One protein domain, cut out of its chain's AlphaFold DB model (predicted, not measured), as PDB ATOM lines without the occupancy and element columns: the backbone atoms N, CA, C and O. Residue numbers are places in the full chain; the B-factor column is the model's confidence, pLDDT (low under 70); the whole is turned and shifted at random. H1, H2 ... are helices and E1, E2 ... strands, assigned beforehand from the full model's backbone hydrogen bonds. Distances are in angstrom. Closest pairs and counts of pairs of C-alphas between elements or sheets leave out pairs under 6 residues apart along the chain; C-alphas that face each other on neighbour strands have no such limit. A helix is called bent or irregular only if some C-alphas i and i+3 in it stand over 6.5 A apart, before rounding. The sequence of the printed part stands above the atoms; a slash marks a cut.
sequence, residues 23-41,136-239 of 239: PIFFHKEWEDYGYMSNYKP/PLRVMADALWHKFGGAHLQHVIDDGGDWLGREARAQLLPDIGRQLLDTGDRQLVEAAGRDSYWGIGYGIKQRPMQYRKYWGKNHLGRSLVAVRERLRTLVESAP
ATOM      1  N   PRO A  23     -22.093   2.562  23.414       95.00
ATOM      2  CA  PRO A  23     -21.479   3.338  24.480       95.00
ATOM      3  C   PRO A  23     -22.270   4.620  24.766       95.00
ATOM      4  O   PRO A  23     -22.713   5.306  23.845       95.00
ATOM      5  N   ILE A  24     -22.361   4.994  26.040       96.12
ATOM      6  CA  ILE A  24     -22.865   6.304  26.446       96.12
ATOM      7  C   ILE A  24     -21.750   7.322  26.233       96.12
ATOM      8  O   ILE A  24     -20.716   7.284  26.906       96.12
ATOM      9  N   PHE A  25     -21.965   8.248  25.303       95.81
ATOM     10  CA  PHE A  25     -21.070   9.378  25.092       95.81
ATOM     11  C   PHE A  25     -21.497  10.564  25.953       95.81
ATOM     12  O   PHE A  25     -22.657  10.960  25.929       95.81
ATOM     13  N   PHE A  26     -20.544  11.169  26.656       96.38
ATOM     14  CA  PHE A  26     -20.752  12.387  27.438       96.38
ATOM     15  C   PHE A  26     -19.580  13.352  27.234       96.38
ATOM     16  O   PHE A  26     -18.484  12.936  26.861       96.38
ATOM     17  N   HIS A  27     -19.782  14.652  27.451       92.06
ATOM     18  CA  HIS A  27     -18.690  15.630  27.389       92.06
ATOM     19  C   HIS A  27     -18.976  16.861  28.246       92.06
ATOM     20  O   HIS A  27     -18.335  17.041  29.284       92.06
ATOM     21  N   LYS A  28     -19.902  17.729  27.822       89.81
ATOM     22  CA  LYS A  28     -20.172  18.980  28.537       89.81
ATOM     23  C   LYS A  28     -21.185  18.787  29.650       89.81
ATOM     24  O   LYS A  28     -22.126  18.017  29.536       89.81
ATOM     25  N   GLU A  29     -21.009  19.547  30.720       88.81
ATOM     26  CA  GLU A  29     -21.806  19.484  31.942       88.81
ATOM     27  C   GLU A  29     -23.284  19.893  31.771       88.81
ATOM     28  O   GLU A  29     -24.107  19.638  32.659       88.81
ATOM     29  N   TRP A  30     -23.612  20.519  30.636       85.56
ATOM     30  CA  TRP A  30     -24.959  20.924  30.219       85.56
ATOM     31  C   TRP A  30     -25.577  20.018  29.141       85.56
ATOM     32  O   TRP A  30     -26.698  20.275  28.715       85.56
ATOM     33  N   GLU A  31     -24.851  19.006  28.660       90.12
ATOM     34  CA  GLU A  31     -25.368  18.003  27.719       90.12
ATOM     35  C   GLU A  31     -25.968  16.810  28.480       90.12
ATOM     36  O   GLU A  31     -25.800  16.676  29.699       90.12
ATOM     37  N   ASP A  32     -26.641  15.916  27.753       89.25
ATOM     38  CA  ASP A  32     -27.066  14.623  28.291       89.25
ATOM     39  C   ASP A  32     -25.868  13.874  28.876       89.25
ATOM     40  O   ASP A  32     -24.752  13.925  28.350       89.25
ATOM     41  N   TYR A  33     -26.088  13.216  30.014       95.31
ATOM     42  CA  TYR A  33     -25.027  12.586  30.806       95.31
ATOM     43  C   TYR A  33     -23.916  13.551  31.259       95.31
ATOM     44  O   TYR A  33     -22.898  13.122  31.800       95.31
ATOM     45  N   GLY A  34     -24.118  14.868  31.138       95.19
ATOM     46  CA  GLY A  34     -23.167  15.893  31.561       95.19
ATOM     47  C   GLY A  34     -22.827  15.836  33.047       95.19
ATOM     48  O   GLY A  34     -21.770  16.314  33.455       95.19
ATOM     49  N   TYR A  35     -23.661  15.181  33.864       96.88
ATOM     50  CA  TYR A  35     -23.350  14.899  35.264       96.88
ATOM     51  C   TYR A  35     -22.082  14.052  35.446       96.88
ATOM     52  O   TYR A  35     -21.436  14.149  36.487       96.88
ATOM     53  N   MET A  36     -21.676  13.280  34.435       97.75
ATOM     54  CA  MET A  36     -20.440  12.495  34.424       97.75
ATOM     55  C   MET A  36     -19.181  13.349  34.252       97.75
ATOM     56  O   MET A  36     -18.104  12.943  34.684       97.75
ATOM     57  N   SER A  37     -19.304  14.555  33.688       96.81
ATOM     58  CA  SER A  37     -18.182  15.478  33.521       96.81
ATOM     59  C   SER A  37     -17.568  15.865  34.870       96.81
ATOM     60  O   SER A  37     -18.278  16.180  35.831       96.81
ATOM     61  N   ASN A  38     -16.239  15.909  34.951       94.50
ATOM     62  CA  ASN A  38     -15.505  16.427  36.113       94.50
ATOM     63  C   ASN A  38     -15.696  17.943  36.318       94.50
ATOM     64  O   ASN A  38     -15.342  18.455  37.382       94.50
ATOM     65  N   TYR A  39     -16.272  18.644  35.332       95.38
ATOM     66  CA  TYR A  39     -16.603  20.072  35.393       95.38
ATOM     67  C   TYR A  39     -18.016  20.313  35.932       95.38
ATOM     68  O   TYR A  39     -18.345  21.444  36.286       95.38
ATOM     69  N   LYS A  40     -18.855  19.268  36.017       95.69
ATOM     70  CA  LYS A  40     -20.211  19.397  36.553       95.69
ATOM     71  C   LYS A  40     -20.154  19.860  38.012       95.69
ATOM     72  O   LYS A  40     -19.554  19.146  38.821       95.69
ATOM     73  N   PRO A  41     -20.844  20.959  38.370       95.06
ATOM     74  CA  PRO A  41     -21.070  21.315  39.763       95.06
ATOM     75  C   PRO A  41     -21.797  20.179  40.489       95.06
ATOM     76  O   PRO A  41     -22.931  19.837  40.151       95.06
ATOM     77  N   PRO A 136      -2.493  10.507  38.706       93.75
ATOM     78  CA  PRO A 136      -3.601  11.196  38.052       93.75
ATOM     79  C   PRO A 136      -4.901  10.379  38.073       93.75
ATOM     80  O   PRO A 136      -5.956  10.901  38.415       93.75
ATOM     81  N   LEU A 137      -4.832   9.090  37.737       93.56
ATOM     82  CA  LEU A 137      -6.004   8.216  37.683       93.56
ATOM     83  C   LEU A 137      -6.572   7.959  39.075       93.56
ATOM     84  O   LEU A 137      -7.786   7.993  39.244       93.56
ATOM     85  N   ARG A 138      -5.701   7.755  40.066       91.94
ATOM     86  CA  ARG A 138      -6.093   7.513  41.461       91.94
ATOM     87  C   ARG A 138      -6.790   8.725  42.070       91.94
ATOM     88  O   ARG A 138      -7.870   8.579  42.623       91.94
ATOM     89  N   VAL A 139      -6.225   9.920  41.882       94.88
ATOM     90  CA  VAL A 139      -6.815  11.184  42.351       94.88
ATOM     91  C   VAL A 139      -8.178  11.427  41.709       94.88
ATOM     92  O   VAL A 139      -9.116  11.814  42.397       94.88
ATOM     93  N   MET A 140      -8.319  11.186  40.401       96.62
ATOM     94  CA  MET A 140      -9.621  11.336  39.749       96.62
ATOM     95  C   MET A 140     -10.623  10.283  40.233       96.62
ATOM     96  O   MET A 140     -11.764  10.627  40.513       96.62
ATOM     97  N   ALA A 141     -10.218   9.016  40.356       94.81
ATOM     98  CA  ALA A 141     -11.092   7.957  40.857       94.81
ATOM     99  C   ALA A 141     -11.608   8.266  42.270       94.81
ATOM    100  O   ALA A 141     -12.790   8.073  42.537       94.81
ATOM    101  N   ASP A 142     -10.751   8.808  43.132       94.69
ATOM    102  CA  ASP A 142     -11.114   9.235  44.480       94.69
ATOM    103  C   ASP A 142     -12.086  10.431  44.471       94.69
ATOM    104  O   ASP A 142     -13.152  10.385  45.081       94.69
ATOM    105  N   ALA A 143     -11.817  11.451  43.649       97.06
ATOM    106  CA  ALA A 143     -12.740  12.573  43.456       97.06
ATOM    107  C   ALA A 143     -14.134  12.114  42.992       97.06
ATOM    108  O   ALA A 143     -15.158  12.654  43.415       97.06
ATOM    109  N   LEU A 144     -14.181  11.136  42.084       98.25
ATOM    110  CA  LEU A 144     -15.425  10.553  41.591       98.25
ATOM    111  C   LEU A 144     -16.114   9.701  42.665       98.25
ATOM    112  O   LEU A 144     -17.337   9.748  42.776       98.25
ATOM    113  N   TRP A 145     -15.350   8.968  43.475       97.75
ATOM    114  CA  TRP A 145     -15.866   8.181  44.593       97.75
ATOM    115  C   TRP A 145     -16.629   9.046  45.600       97.75
ATOM    116  O   TRP A 145     -17.747   8.700  45.985       97.75
ATOM    117  N   HIS A 146     -16.078  10.210  45.958       97.44
ATOM    118  CA  HIS A 146     -16.774  11.187  46.795       97.44
ATOM    119  C   HIS A 146     -17.968  11.826  46.073       97.44
ATOM    120  O   HIS A 146     -19.074  11.842  46.613       97.44
ATOM    121  N   LYS A 147     -17.781  12.294  44.829       98.06
ATOM    122  CA  LYS A 147     -18.839  12.938  44.028       98.06
ATOM    123  C   LYS A 147     -20.100  12.081  43.903       98.06
ATOM    124  O   LYS A 147     -21.204  12.603  44.002       98.06
ATOM    125  N   PHE A 148     -19.942  10.785  43.643       98.50
ATOM    126  CA  PHE A 148     -21.063   9.872  43.412       98.50
ATOM    127  C   PHE A 148     -21.590   9.207  44.694       98.50
ATOM    128  O   PHE A 148     -22.445   8.330  44.612       98.50
ATOM    129  N   GLY A 149     -21.129   9.648  45.871       97.31
ATOM    130  CA  GLY A 149     -21.658   9.230  47.173       97.31
ATOM    131  C   GLY A 149     -21.098   7.920  47.718       97.31
ATOM    132  O   GLY A 149     -21.565   7.446  48.749       97.31
ATOM    133  N   GLY A 150     -20.083   7.343  47.074       96.50
ATOM    134  CA  GLY A 150     -19.499   6.080  47.514       96.50
ATOM    135  C   GLY A 150     -18.847   6.178  48.886       96.50
ATOM    136  O   GLY A 150     -19.045   5.299  49.719       96.50
ATOM    137  N   ALA A 151     -18.124   7.271  49.154       95.00
ATOM    138  CA  ALA A 151     -17.507   7.495  50.462       95.00
ATOM    139  C   ALA A 151     -18.550   7.554  51.589       95.00
ATOM    140  O   ALA A 151     -18.348   6.958  52.642       95.00
ATOM    141  N   HIS A 152     -19.683   8.220  51.344       95.62
ATOM    142  CA  HIS A 152     -20.769   8.307  52.314       95.62
ATOM    143  C   HIS A 152     -21.432   6.947  52.554       95.62
ATOM    144  O   HIS A 152     -21.551   6.531  53.701       95.62
ATOM    145  N   LEU A 153     -21.809   6.231  51.488       96.94
ATOM    146  CA  LEU A 153     -22.437   4.915  51.618       96.94
ATOM    147  C   LEU A 153     -21.517   3.914  52.330       96.94
ATOM    148  O   LEU A 153     -21.974   3.192  53.209       96.94
ATOM    149  N   GLN A 154     -20.229   3.893  51.978       95.69
ATOM    150  CA  GLN A 154     -19.247   3.043  52.652       95.69
ATOM    151  C   GLN A 154     -19.177   3.364  54.144       95.69
ATOM    152  O   GLN A 154     -19.267   2.454  54.954       95.69
ATOM    153  N   HIS A 155     -19.088   4.646  54.505       94.75
ATOM    154  CA  HIS A 155     -19.042   5.054  55.905       94.75
ATOM    155  C   HIS A 155     -20.292   4.622  56.682       94.75
ATOM    156  O   HIS A 155     -20.161   4.114  57.787       94.75
ATOM    157  N   VAL A 156     -21.488   4.761  56.099       95.44
ATOM    158  CA  VAL A 156     -22.732   4.290  56.731       95.44
ATOM    159  C   VAL A 156     -22.706   2.777  56.956       95.44
ATOM    160  O   VAL A 156     -23.133   2.316  58.007       95.44
ATOM    161  N   ILE A 157     -22.209   2.001  55.989       94.94
ATOM    162  CA  ILE A 157     -22.075   0.544  56.129       94.94
ATOM    163  C   ILE A 157     -21.081   0.203  57.246       94.94
ATOM    164  O   ILE A 157     -21.389  -0.627  58.097       94.94
ATOM    165  N   ASP A 158     -19.924   0.867  57.261       93.31
ATOM    166  CA  ASP A 158     -18.858   0.627  58.237       93.31
ATOM    167  C   ASP A 158     -19.280   1.029  59.667       93.31
ATOM    168  O   ASP A 158     -18.852   0.398  60.630       93.31
ATOM    169  N   ASP A 159     -20.163   2.023  59.811       94.44
ATOM    170  CA  ASP A 159     -20.737   2.492  61.085       94.44
ATOM    171  C   ASP A 159     -21.991   1.692  61.514       94.44
ATOM    172  O   ASP A 159     -22.910   2.205  62.152       94.44
ATOM    173  N   GLY A 160     -22.060   0.407  61.139       91.81
ATOM    174  CA  GLY A 160     -23.134  -0.511  61.544       91.81
ATOM    175  C   GLY A 160     -24.404  -0.449  60.687       91.81
ATOM    176  O   GLY A 160     -25.474  -0.873  61.126       91.81
ATOM    177  N   GLY A 161     -24.312   0.090  59.469       93.19
ATOM    178  CA  GLY A 161     -25.374   0.080  58.458       93.19
ATOM    179  C   GLY A 161     -25.340  -1.137  57.525       93.19
ATOM    180  O   GLY A 161     -26.002  -1.135  56.487       93.19
ATOM    181  N   ASP A 162     -24.573  -2.177  57.848       92.88
ATOM    182  CA  ASP A 162     -24.443  -3.393  57.042       92.88
ATOM    183  C   ASP A 162     -25.773  -4.150  56.877       92.88
ATOM    184  O   ASP A 162     -26.010  -4.762  55.837       92.88
ATOM    185  N   TRP A 163     -26.697  -4.017  57.827       93.81
ATOM    186  CA  TRP A 163     -28.041  -4.600  57.754       93.81
ATOM    187  C   TRP A 163     -28.976  -3.916  56.738       93.81
ATOM    188  O   TRP A 163     -30.056  -4.436  56.448       93.81
ATOM    189  N   LEU A 164     -28.609  -2.743  56.207       96.25
ATOM    190  CA  LEU A 164     -29.453  -2.007  55.268       96.25
ATOM    191  C   LEU A 164     -29.650  -2.803  53.976       96.25
ATOM    192  O   LEU A 164     -28.682  -3.126  53.284       96.25
ATOM    193  N   GLY A 165     -30.916  -3.035  53.622       97.75
ATOM    194  CA  GLY A 165     -31.308  -3.675  52.370       97.75
ATOM    195  C   GLY A 165     -30.928  -2.855  51.130       97.75
ATOM    196  O   GLY A 165     -30.688  -1.645  51.198       97.75
ATOM    197  N   ARG A 166     -30.937  -3.514  49.965       97.19
ATOM    198  CA  ARG A 166     -30.508  -2.946  48.672       97.19
ATOM    199  C   ARG A 166     -31.126  -1.578  48.370       97.19
ATOM    200  O   ARG A 166     -30.428  -0.654  47.959       97.19
ATOM    201  N   GLU A 167     -32.437  -1.447  48.556       96.56
ATOM    202  CA  GLU A 167     -33.155  -0.205  48.256       96.56
ATOM    203  C   GLU A 167     -32.724   0.946  49.176       96.56
ATOM    204  O   GLU A 167     -32.451   2.042  48.690       96.56
ATOM    205  N   ALA A 168     -32.577   0.689  50.478       97.31
ATOM    206  CA  ALA A 168     -32.125   1.692  51.437       97.31
ATOM    207  C   ALA A 168     -30.699   2.169  51.120       97.31
ATOM    208  O   ALA A 168     -30.444   3.372  51.092       97.31
ATOM    209  N   ARG A 169     -29.783   1.247  50.781       97.50
ATOM    210  CA  ARG A 169     -28.422   1.605  50.343       97.50
ATOM    211  C   ARG A 169     -28.429   2.467  49.080       97.50
ATOM    212  O   ARG A 169     -27.697   3.451  49.005       97.50
ATOM    213  N   ALA A 170     -29.279   2.147  48.102       96.94
ATOM    214  CA  ALA A 170     -29.415   2.950  46.888       96.94
ATOM    215  C   ALA A 170     -29.966   4.360  47.174       96.94
ATOM    216  O   ALA A 170     -29.533   5.320  46.538       96.94
ATOM    217  N   GLN A 171     -30.891   4.504  48.129       96.69
ATOM    218  CA  GLN A 171     -31.471   5.795  48.524       96.69
ATOM    219  C   GLN A 171     -30.487   6.716  49.268       96.69
ATOM    220  O   GLN A 171     -30.696   7.927  49.270       96.69
ATOM    221  N   LEU A 172     -29.407   6.176  49.845       96.88
ATOM    222  CA  LEU A 172     -28.326   6.965  50.456       96.88
ATOM    223  C   LEU A 172     -27.379   7.602  49.427       96.88
ATOM    224  O   LEU A 172     -26.597   8.492  49.768       96.88
ATOM    225  N   LEU A 173     -27.420   7.160  48.168       97.81
ATOM    226  CA  LEU A 173     -26.635   7.774  47.104       97.81
ATOM    227  C   LEU A 173     -27.287   9.085  46.638       97.81
ATOM    228  O   LEU A 173     -28.513   9.158  46.513       97.81
ATOM    229  N   PRO A 174     -26.489  10.106  46.275       97.69
ATOM    230  CA  PRO A 174     -27.023  11.270  45.584       97.69
ATOM    231  C   PRO A 174     -27.649  10.851  44.247       97.69
ATOM    232  O   PRO A 174     -27.285   9.822  43.671       97.69
ATOM    233  N   ASP A 175     -28.536  11.684  43.694       97.31
ATOM    234  CA  ASP A 175     -29.215  11.414  42.415       97.31
ATOM    235  C   ASP A 175     -28.242  11.017  41.305       97.31
ATOM    236  O   ASP A 175     -28.471  10.041  40.597       97.31
ATOM    237  N   ILE A 176     -27.108  11.712  41.204       97.88
ATOM    238  CA  ILE A 176     -26.078  11.414  40.202       97.88
ATOM    239  C   ILE A 176     -25.411  10.045  40.420       97.88
ATOM    240  O   ILE A 176     -24.973   9.427  39.455       97.88
ATOM    241  N   GLY A 177     -25.340   9.560  41.666       98.25
ATOM    242  CA  GLY A 177     -24.847   8.222  42.017       98.25
ATOM    243  C   GLY A 177     -25.794   7.132  41.532       98.25
ATOM    244  O   GLY A 177     -25.359   6.179  40.886       98.25
ATOM    245  N   ARG A 178     -27.100   7.323  41.745       98.12
ATOM    246  CA  ARG A 178     -28.143   6.433  41.209       98.12
ATOM    247  C   ARG A 178     -28.173   6.454  39.681       98.12
ATOM    248  O   ARG A 178     -28.092   5.402  39.062       98.12
ATOM    249  N   GLN A 179     -28.124   7.641  39.073       97.94
ATOM    250  CA  GLN A 179     -28.031   7.793  37.615       97.94
ATOM    251  C   GLN A 179     -26.804   7.085  37.023       97.94
ATOM    252  O   GLN A 179     -26.878   6.543  35.921       97.94
ATOM    253  N   LEU A 180     -25.671   7.077  37.738       98.44
ATOM    254  CA  LEU A 180     -24.485   6.337  37.313       98.44
ATOM    255  C   LEU A 180     -24.730   4.819  37.339       98.44
ATOM    256  O   LEU A 180     -24.325   4.137  36.398       98.44
ATOM    257  N   LEU A 181     -25.408   4.289  38.361       98.19
ATOM    258  CA  LEU A 181     -25.806   2.874  38.418       98.19
ATOM    259  C   LEU A 181     -26.778   2.507  37.286       98.19
ATOM    260  O   LEU A 181     -26.580   1.487  36.625       98.19
ATOM    261  N   ASP A 182     -27.741   3.382  36.989       97.06
ATOM    262  CA  ASP A 182     -28.744   3.205  35.926       97.06
ATOM    263  C   ASP A 182     -28.133   3.148  34.516       97.06
ATOM    264  O   ASP A 182     -28.791   2.772  33.542       97.06
ATOM    265  N   THR A 183     -26.848   3.485  34.366       96.88
ATOM    266  CA  THR A 183     -26.139   3.281  33.094       96.88
ATOM    267  C   THR A 183     -25.944   1.805  32.745       96.88
ATOM    268  O   THR A 183     -25.602   1.500  31.597       96.88
ATOM    269  N   GLY A 184     -26.210   0.899  33.695       95.50
ATOM    270  CA  GLY A 184     -26.109  -0.544  33.510       95.50
ATOM    271  C   GLY A 184     -24.675  -0.939  33.190       95.50
ATOM    272  O   GLY A 184     -23.742  -0.390  33.766       95.50
ATOM    273  N   ASP A 185     -24.481  -1.849  32.242       95.75
ATOM    274  CA  ASP A 185     -23.146  -2.318  31.844       95.75
ATOM    275  C   ASP A 185     -22.570  -1.575  30.636       95.75
ATOM    276  O   ASP A 185     -21.491  -1.904  30.138       95.75
ATOM    277  N   ARG A 186     -23.249  -0.516  30.181       95.75
ATOM    278  CA  ARG A 186     -22.808   0.252  29.015       95.75
ATOM    279  C   ARG A 186     -21.451   0.902  29.261       95.75
ATOM    280  O   ARG A 186     -21.142   1.386  30.355       95.75
ATOM    281  N   GLN A 187     -20.639   0.940  28.205       96.44
ATOM    282  CA  GLN A 187     -19.360   1.639  28.208       96.44
ATOM    283  C   GLN A 187     -19.599   3.149  28.325       96.44
ATOM    284  O   GLN A 187     -20.368   3.710  27.550       96.44
ATOM    285  N   LEU A 188     -18.893   3.815  29.239       98.00
ATOM    286  CA  LEU A 188     -18.940   5.271  29.390       98.00
ATOM    287  C   LEU A 188     -17.770   5.911  28.636       98.00
ATOM    288  O   LEU A 188     -16.619   5.488  28.789       98.00
ATOM    289  N   VAL A 189     -18.052   6.910  27.799       97.81
ATOM    290  CA  VAL A 189     -17.066   7.504  26.889       97.81
ATOM    291  C   VAL A 189     -17.080   9.025  26.957       97.81
ATOM    292  O   VAL A 189     -18.027   9.669  26.509       97.81
ATOM    293  N   GLU A 190     -15.982   9.605  27.440       97.56
ATOM    294  CA  GLU A 190     -15.786  11.051  27.414       97.56
ATOM    295  C   GLU A 190     -15.398  11.508  25.997       97.56
ATOM    296  O   GLU A 190     -14.255  11.383  25.546       97.56
ATOM    297  N   ALA A 191     -16.365  12.079  25.285       96.38
ATOM    298  CA  ALA A 191     -16.257  12.584  23.921       96.38
ATOM    299  C   ALA A 191     -15.666  14.005  23.862       96.38
ATOM    300  O   ALA A 191     -16.209  14.917  23.230       96.38
ATOM    301  N   ALA A 192     -14.536  14.210  24.537       94.00
ATOM    302  CA  ALA A 192     -13.797  15.463  24.499       94.00
ATOM    303  C   ALA A 192     -12.934  15.547  23.226       94.00
ATOM    304  O   ALA A 192     -11.895  14.903  23.101       94.00
ATOM    305  N   GLY A 193     -13.328  16.394  22.272       91.62
ATOM    306  CA  GLY A 193     -12.686  16.495  20.948       91.62
ATOM    307  C   GLY A 193     -11.251  17.045  20.908       91.62
ATOM    308  O   GLY A 193     -10.680  17.162  19.830       91.62
ATOM    309  N   ARG A 194     -10.676  17.446  22.046       90.69
ATOM    310  CA  ARG A 194      -9.288  17.942  22.148       90.69
ATOM    311  C   ARG A 194      -8.497  17.273  23.273       90.69
ATOM    312  O   ARG A 194      -7.390  17.711  23.567       90.69
ATOM    313  N   ASP A 195      -9.069  16.258  23.914       94.19
ATOM    314  CA  ASP A 195      -8.442  15.543  25.021       94.19
ATOM    315  C   ASP A 195      -8.448  14.048  24.709       94.19
ATOM    316  O   ASP A 195      -9.500  13.413  24.666       94.19
ATOM    317  N   SER A 196      -7.265  13.502  24.441       96.50
ATOM    318  CA  SER A 196      -7.056  12.078  24.176       96.50
ATOM    319  C   SER A 196      -6.516  11.318  25.390       96.50
ATOM    320  O   SER A 196      -6.197  10.134  25.268       96.50
ATOM    321  N   TYR A 197      -6.333  11.988  26.531       96.06
ATOM    322  CA  TYR A 197      -5.899  11.365  27.776       96.06
ATOM    323  C   TYR A 197      -7.120  11.043  28.641       96.06
ATOM    324  O   TYR A 197      -7.413   9.872  28.879       96.06
ATOM    325  N   TRP A 198      -7.887  12.052  29.046       97.38
ATOM    326  CA  TRP A 198      -9.124  11.834  29.798       97.38
ATOM    327  C   TRP A 198     -10.261  11.365  28.893       97.38
ATOM    328  O   TRP A 198     -10.934  10.390  29.232       97.38
ATOM    329  N   GLY A 199     -10.353  11.948  27.695       97.44
ATOM    330  CA  GLY A 199     -11.331  11.588  26.675       97.44
ATOM    331  C   GLY A 199     -10.785  10.765  25.511       97.44
ATOM    332  O   GLY A 199      -9.654  10.263  25.511       97.44
ATOM    333  N   ILE A 200     -11.629  10.615  24.488       97.62
ATOM    334  CA  ILE A 200     -11.303   9.885  23.253       97.62
ATOM    335  C   ILE A 200     -10.682  10.752  22.153       97.62
ATOM    336  O   ILE A 200     -10.302  10.210  21.119       97.62
ATOM    337  N   GLY A 201     -10.574  12.070  22.330       96.69
ATOM    338  CA  GLY A 201     -10.065  12.982  21.299       96.69
ATOM    339  C   GLY A 201     -11.046  13.272  20.156       96.69
ATOM    340  O   GLY A 201     -10.670  13.937  19.196       96.69
ATOM    341  N   TYR A 202     -12.299  12.815  20.255       95.44
ATOM    342  CA  TYR A 202     -13.363  13.066  19.278       95.44
ATOM    343  C   TYR A 202     -14.625  13.571  19.972       95.44
ATOM    344  O   TYR A 202     -15.035  13.033  20.997       95.44
ATOM    345  N   GLY A 203     -15.247  14.600  19.400       93.44
ATOM    346  CA  GLY A 203     -16.523  15.141  19.864       93.44
ATOM    347  C   GLY A 203     -17.714  14.282  19.442       93.44
ATOM    348  O   GLY A 203     -17.678  13.657  18.385       93.44
ATOM    349  N   ILE A 204     -18.814  14.336  20.199       90.50
ATOM    350  CA  ILE A 204     -20.062  13.592  19.913       90.50
ATOM    351  C   ILE A 204     -20.537  13.820  18.465       90.50
ATOM    352  O   ILE A 204     -20.818  12.878  17.724       90.50
ATOM    353  N   LYS A 205     -20.515  15.077  18.001       89.25
ATOM    354  CA  LYS A 205     -20.936  15.470  16.641       89.25
ATOM    355  C   LYS A 205     -20.027  14.944  15.518       89.25
ATOM    356  O   LYS A 205     -20.406  15.013  14.353       89.25
ATOM    357  N   GLN A 206     -18.843  14.420  15.842       89.19
ATOM    358  CA  GLN A 206     -17.889  13.874  14.869       89.19
ATOM    359  C   GLN A 206     -18.130  12.388  14.562       89.19
ATOM    360  O   GLN A 206     -17.305  11.781  13.889       89.19
ATOM    361  N   ARG A 207     -19.242  11.797  15.032       88.50
ATOM    362  CA  ARG A 207     -19.547  10.361  14.883       88.50
ATOM    363  C   ARG A 207     -18.386   9.491  15.397       88.50
ATOM    364  O   ARG A 207     -17.823   8.700  14.637       88.50
ATOM    365  N   PRO A 208     -18.008   9.632  16.683       89.88
ATOM    366  CA  PRO A 208     -16.771   9.073  17.232       89.88
ATOM    367  C   PRO A 208     -16.629   7.562  17.028       89.88
ATOM    368  O   PRO A 208     -15.507   7.086  16.869       89.88
ATOM    369  N   MET A 209     -17.731   6.807  16.956       93.38
ATOM    370  CA  MET A 209     -17.707   5.362  16.683       93.38
ATOM    371  C   MET A 209     -17.002   4.986  15.373       93.38
ATOM    372  O   MET A 209     -16.327   3.961  15.327       93.38
ATOM    373  N   GLN A 210     -17.055   5.835  14.340       92.31
ATOM    374  CA  GLN A 210     -16.341   5.596  13.075       92.31
ATOM    375  C   GLN A 210     -14.815   5.604  13.251       92.31
ATOM    376  O   GLN A 210     -14.082   5.011  12.461       92.31
ATOM    377  N   TYR A 211     -14.332   6.244  14.315       92.88
ATOM    378  CA  TYR A 211     -12.918   6.403  14.629       92.88
ATOM    379  C   TYR A 211     -12.503   5.600  15.865       92.88
ATOM    380  O   TYR A 211     -11.464   5.900  16.448       92.88
ATOM    381  N   ARG A 212     -13.268   4.565  16.257       93.69
ATOM    382  CA  ARG A 212     -13.020   3.766  17.476       93.69
ATOM    383  C   ARG A 212     -11.577   3.277  17.607       93.69
ATOM    384  O   ARG A 212     -11.012   3.324  18.694       93.69
ATOM    385  N   LYS A 213     -10.948   2.876  16.498       95.38
ATOM    386  CA  LYS A 213      -9.547   2.414  16.488       95.38
ATOM    387  C   LYS A 213      -8.513   3.504  16.813       95.38
ATOM    388  O   LYS A 213      -7.369   3.184  17.099       95.38
ATOM    389  N   TYR A 214      -8.901   4.774  16.718       95.69
ATOM    390  CA  TYR A 214      -8.049   5.943  16.950       95.69
ATOM    391  C   TYR A 214      -8.413   6.694  18.229       95.69
ATOM    392  O   TYR A 214      -7.927   7.805  18.439       95.69
ATOM    393  N   TRP A 215      -9.310   6.145  19.046       97.25
ATOM    394  CA  TRP A 215      -9.684   6.784  20.295       97.25
ATOM    395  C   TRP A 215      -8.474   6.965  21.206       97.25
ATOM    396  O   TRP A 215      -7.581   6.119  21.288       97.25
ATOM    397  N   GLY A 216      -8.498   8.085  21.922       97.31
ATOM    398  CA  GLY A 216      -7.665   8.313  23.088       97.31
ATOM    399  C   GLY A 216      -7.914   7.290  24.199       97.31
ATOM    400  O   GLY A 216      -8.631   6.297  24.053       97.31
ATOM    401  N   LYS A 217      -7.305   7.533  25.355       97.38
ATOM    402  CA  LYS A 217      -7.308   6.578  26.463       97.38
ATOM    403  C   LYS A 217      -8.671   6.458  27.144       97.38
ATOM    404  O   LYS A 217      -8.951   5.388  27.688       97.38
ATOM    405  N   ASN A 218      -9.520   7.491  27.072       97.94
ATOM    406  CA  ASN A 218     -10.819   7.535  27.754       97.94
ATOM    407  C   ASN A 218     -10.688   7.235  29.260       97.94
ATOM    408  O   ASN A 218     -11.433   6.419  29.810       97.94
ATOM    409  N   HIS A 219      -9.679   7.812  29.920       98.25
ATOM    410  CA  HIS A 219      -9.432   7.547  31.334       98.25
ATOM    411  C   HIS A 219     -10.617   7.941  32.222       98.25
ATOM    412  O   HIS A 219     -10.930   7.182  33.134       98.25
ATOM    413  N   LEU A 220     -11.330   9.037  31.927       98.19
ATOM    414  CA  LEU A 220     -12.468   9.458  32.751       98.19
ATOM    415  C   LEU A 220     -13.614   8.444  32.671       98.19
ATOM    416  O   LEU A 220     -14.131   8.015  33.699       98.19
ATOM    417  N   GLY A 221     -13.956   7.999  31.459       98.12
ATOM    418  CA  GLY A 221     -14.973   6.969  31.247       98.12
ATOM    419  C   GLY A 221     -14.649   5.659  31.972       98.12
ATOM    420  O   GLY A 221     -15.518   5.072  32.614       98.12
ATOM    421  N   ARG A 222     -13.382   5.223  31.944       97.81
ATOM    422  CA  ARG A 222     -12.932   4.023  32.677       97.81
ATOM    423  C   ARG A 222     -13.001   4.206  34.195       97.81
ATOM    424  O   ARG A 222     -13.428   3.284  34.883       97.81
ATOM    425  N   SER A 223     -12.616   5.373  34.712       97.69
ATOM    426  CA  SER A 223     -12.727   5.688  36.141       97.69
ATOM    427  C   SER A 223     -14.183   5.710  36.611       97.69
ATOM    428  O   SER A 223     -14.475   5.183  37.679       97.69
ATOM    429  N   LEU A 224     -15.105   6.247  35.805       98.50
ATOM    430  CA  LEU A 224     -16.542   6.224  36.101       98.50
ATOM    431  C   LEU A 224     -17.099   4.802  36.148       98.50
ATOM    432  O   LEU A 224     -17.845   4.485  37.068       98.50
ATOM    433  N   VAL A 225     -16.711   3.939  35.202       98.38
ATOM    434  CA  VAL A 225     -17.087   2.516  35.233       98.38
ATOM    435  C   VAL A 225     -16.559   1.855  36.506       98.38
ATOM    436  O   VAL A 225     -17.328   1.217  37.209       98.38
ATOM    437  N   ALA A 226     -15.290   2.063  36.869       96.94
ATOM    438  CA  ALA A 226     -14.734   1.491  38.098       96.94
ATOM    439  C   ALA A 226     -15.482   1.954  39.365       96.94
ATOM    440  O   ALA A 226     -15.767   1.145  40.246       96.94
ATOM    441  N   VAL A 227     -15.841   3.242  39.445       97.75
ATOM    442  CA  VAL A 227     -16.659   3.782  40.545       97.75
ATOM    443  C   VAL A 227     -18.059   3.172  40.541       97.75
ATOM    444  O   VAL A 227     -18.535   2.768  41.597       97.75
ATOM    445  N   ARG A 228     -18.699   3.053  39.371       98.50
ATOM    446  CA  ARG A 228     -20.014   2.419  39.218       98.50
ATOM    447  C   ARG A 228     -20.004   0.982  39.725       98.50
ATOM    448  O   ARG A 228     -20.882   0.631  40.501       98.50
ATOM    449  N   GLU A 229     -19.020   0.176  39.328       98.31
ATOM    450  CA  GLU A 229     -18.919  -1.217  39.776       98.31
ATOM    451  C   GLU A 229     -18.736  -1.301  41.294       98.31
ATOM    452  O   GLU A 229     -19.402  -2.093  41.954       98.31
ATOM    453  N   ARG A 230     -17.911  -0.424  41.880       97.81
ATOM    454  CA  ARG A 230     -17.736  -0.379  43.337       97.81
ATOM    455  C   ARG A 230     -19.024   0.023  44.064       97.81
ATOM    456  O   ARG A 230     -19.372  -0.594  45.066       97.81
ATOM    457  N   LEU A 231     -19.742   1.030  43.563       98.12
ATOM    458  CA  LEU A 231     -21.051   1.425  44.097       98.12
ATOM    459  C   LEU A 231     -22.061   0.282  43.994       98.12
ATOM    460  O   LEU A 231     -22.772   0.005  44.955       98.12
ATOM    461  N   ARG A 232     -22.095  -0.400  42.845       98.12
ATOM    462  CA  ARG A 232     -22.964  -1.549  42.598       98.12
ATOM    463  C   ARG A 232     -22.697  -2.651  43.612       98.12
ATOM    464  O   ARG A 232     -23.639  -3.101  44.249       98.12
ATOM    465  N   THR A 233     -21.431  -3.006  43.847       97.56
ATOM    466  CA  THR A 233     -21.062  -3.983  44.879       97.56
ATOM    467  C   THR A 233     -21.563  -3.576  46.262       97.56
ATOM    468  O   THR A 233     -22.120  -4.416  46.957       97.56
ATOM    469  N   LEU A 234     -21.417  -2.306  46.665       96.38
ATOM    470  CA  LEU A 234     -21.933  -1.848  47.962       96.38
ATOM    471  C   LEU A 234     -23.458  -1.893  48.050       96.38
ATOM    472  O   LEU A 234     -23.995  -2.159  49.116       96.38
ATOM    473  N   VAL A 235     -24.171  -1.624  46.962       97.38
ATOM    474  CA  VAL A 235     -25.638  -1.666  46.953       97.38
ATOM    475  C   VAL A 235     -26.155  -3.110  46.915       97.38
ATOM    476  O   VAL A 235     -27.147  -3.418  47.570       97.38
ATOM    477  N   GLU A 236     -25.490  -3.999  46.179       94.94
ATOM    478  CA  GLU A 236     -25.914  -5.388  45.959       94.94
ATOM    479  C   GLU A 236     -25.437  -6.364  47.037       94.94
ATOM    480  O   GLU A 236     -26.072  -7.396  47.217       94.94
ATOM    481  N   SER A 237     -24.385  -6.041  47.796       91.50
ATOM    482  CA  SER A 237     -23.946  -6.835  48.958       91.50
ATOM    483  C   SER A 237     -24.849  -6.681  50.188       91.50
ATOM    484  O   SER A 237     -24.470  -7.081  51.289       91.50
ATOM    485  N   ALA A 238     -26.006  -6.041  50.027       84.88
ATOM    486  CA  ALA A 238     -27.017  -5.943  51.063       84.88
ATOM    487  C   ALA A 238     -27.578  -7.332  51.429       84.88
ATOM    488  O   ALA A 238     -27.670  -8.187  50.543       84.88
ATOM    489  N   PRO A 239     -27.938  -7.552  52.706       80.44
ATOM    490  CA  PRO A 239     -28.568  -8.790  53.154       80.44
ATOM    491  C   PRO A 239     -29.976  -8.991  52.578       80.44
ATOM    492  O   PRO A 239     -30.611  -7.998  52.142       80.44
TER     493      PRO A 239
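Overview. This is residues 23 to 41 and 136 to 239 of the 239 residues of the protein "NADAR domain-containing protein" of Sporothrix brasiliensis 5110 (UniProt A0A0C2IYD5). The long helix H6 is the spine of this elongated model, and the shorter helices H1, H2, H3 and H4 pack along it. A small two-strand sheet, E1 and E2, sits near the first residues of H6, with E2 packing on them, and beyond it the unnamed residues 191 to 207 and the short H5 make a mostly looped head at that end of the longest axis. The printed part has 123 residues, with six named helices and two named strands in the order E1 H1 H2 H3 H4 E2 H5 H6; the sheet is parallel and the class is mostly helix. The whole is compact, with a radius of gyration of the C-alphas of 15.3 A and spans of 48 by 25 by 25 A.

Arrangement. E1, residues 24 to 26, is the parallel neighbour of E2, residues 188 to 190, at 27 degrees; N 26 and O 189 are 2.9 A apart and N 189 and O 24 2.8 A, both within hydrogen-bond range. The hub is H6, residues 219 to 236; the closest C-alphas of E2 and H6, Leu 188 and Gly 221, are 4.7 A apart. H1, residues 136 to 147, touches residues 219 to 227 of H6 at a steep tilt of 44 degrees, the same way, closest at C-alphas 141 and 223, 5.5 A. H2, residues 150 to 161, touches H6 with residues 150 to 154 alone, at a shallow tilt of 19 degrees, the same way; C-alphas 150 and 231 are closest, 6.0 A. H3, residues 166 to 171, touches residues 234 to 236 of H6 at a steep tilt of 55 degrees, opposite ways, closest at C-alphas 166 and 235, 5.3 A. H4, residues 175 to 181, touches residues 228 to 232 of H6, about perpendicular at 88 degrees, closest at C-alphas 181 and 228, 5.9 A. H5, residues 208 to 214, touches no helix. Every O i to N i+4 pair is within hydrogen-bond range in H1, H3, H4 and H6; H2 has 7 of 8 and H5 1 of 3, with 3 of 4 O i to N i+3 pairs.

Along the chain. E1 begins at C-alpha 24, (-22.865, 6.304, 26.446), and spans 6.5 A. H1 spans 16.5 A, H2 13.8 A, H3 8.8 A, H4 10.0 A, E2 6.9 A and H5 9.3 A. H2 is irregular, but only just, with C-alphas 158 and 161 6.54 A apart; H5 is irregular, with C-alphas 210 and 213 8.2 A apart. H6 spans 25.6 A and ends at C-alpha 236, (-25.914, -5.388, 45.959).

Size, cuts and confidence. The two C-alphas farthest apart are those of Gly 160 and Gln 210, 49.3 A. Residues 42 to 135 are not printed, and C-alphas 41 and 136 are 20.3 A apart across this cut. The link from E2 to H5 is long, with 17 residues. No printed residue is under 70 in pLDDT.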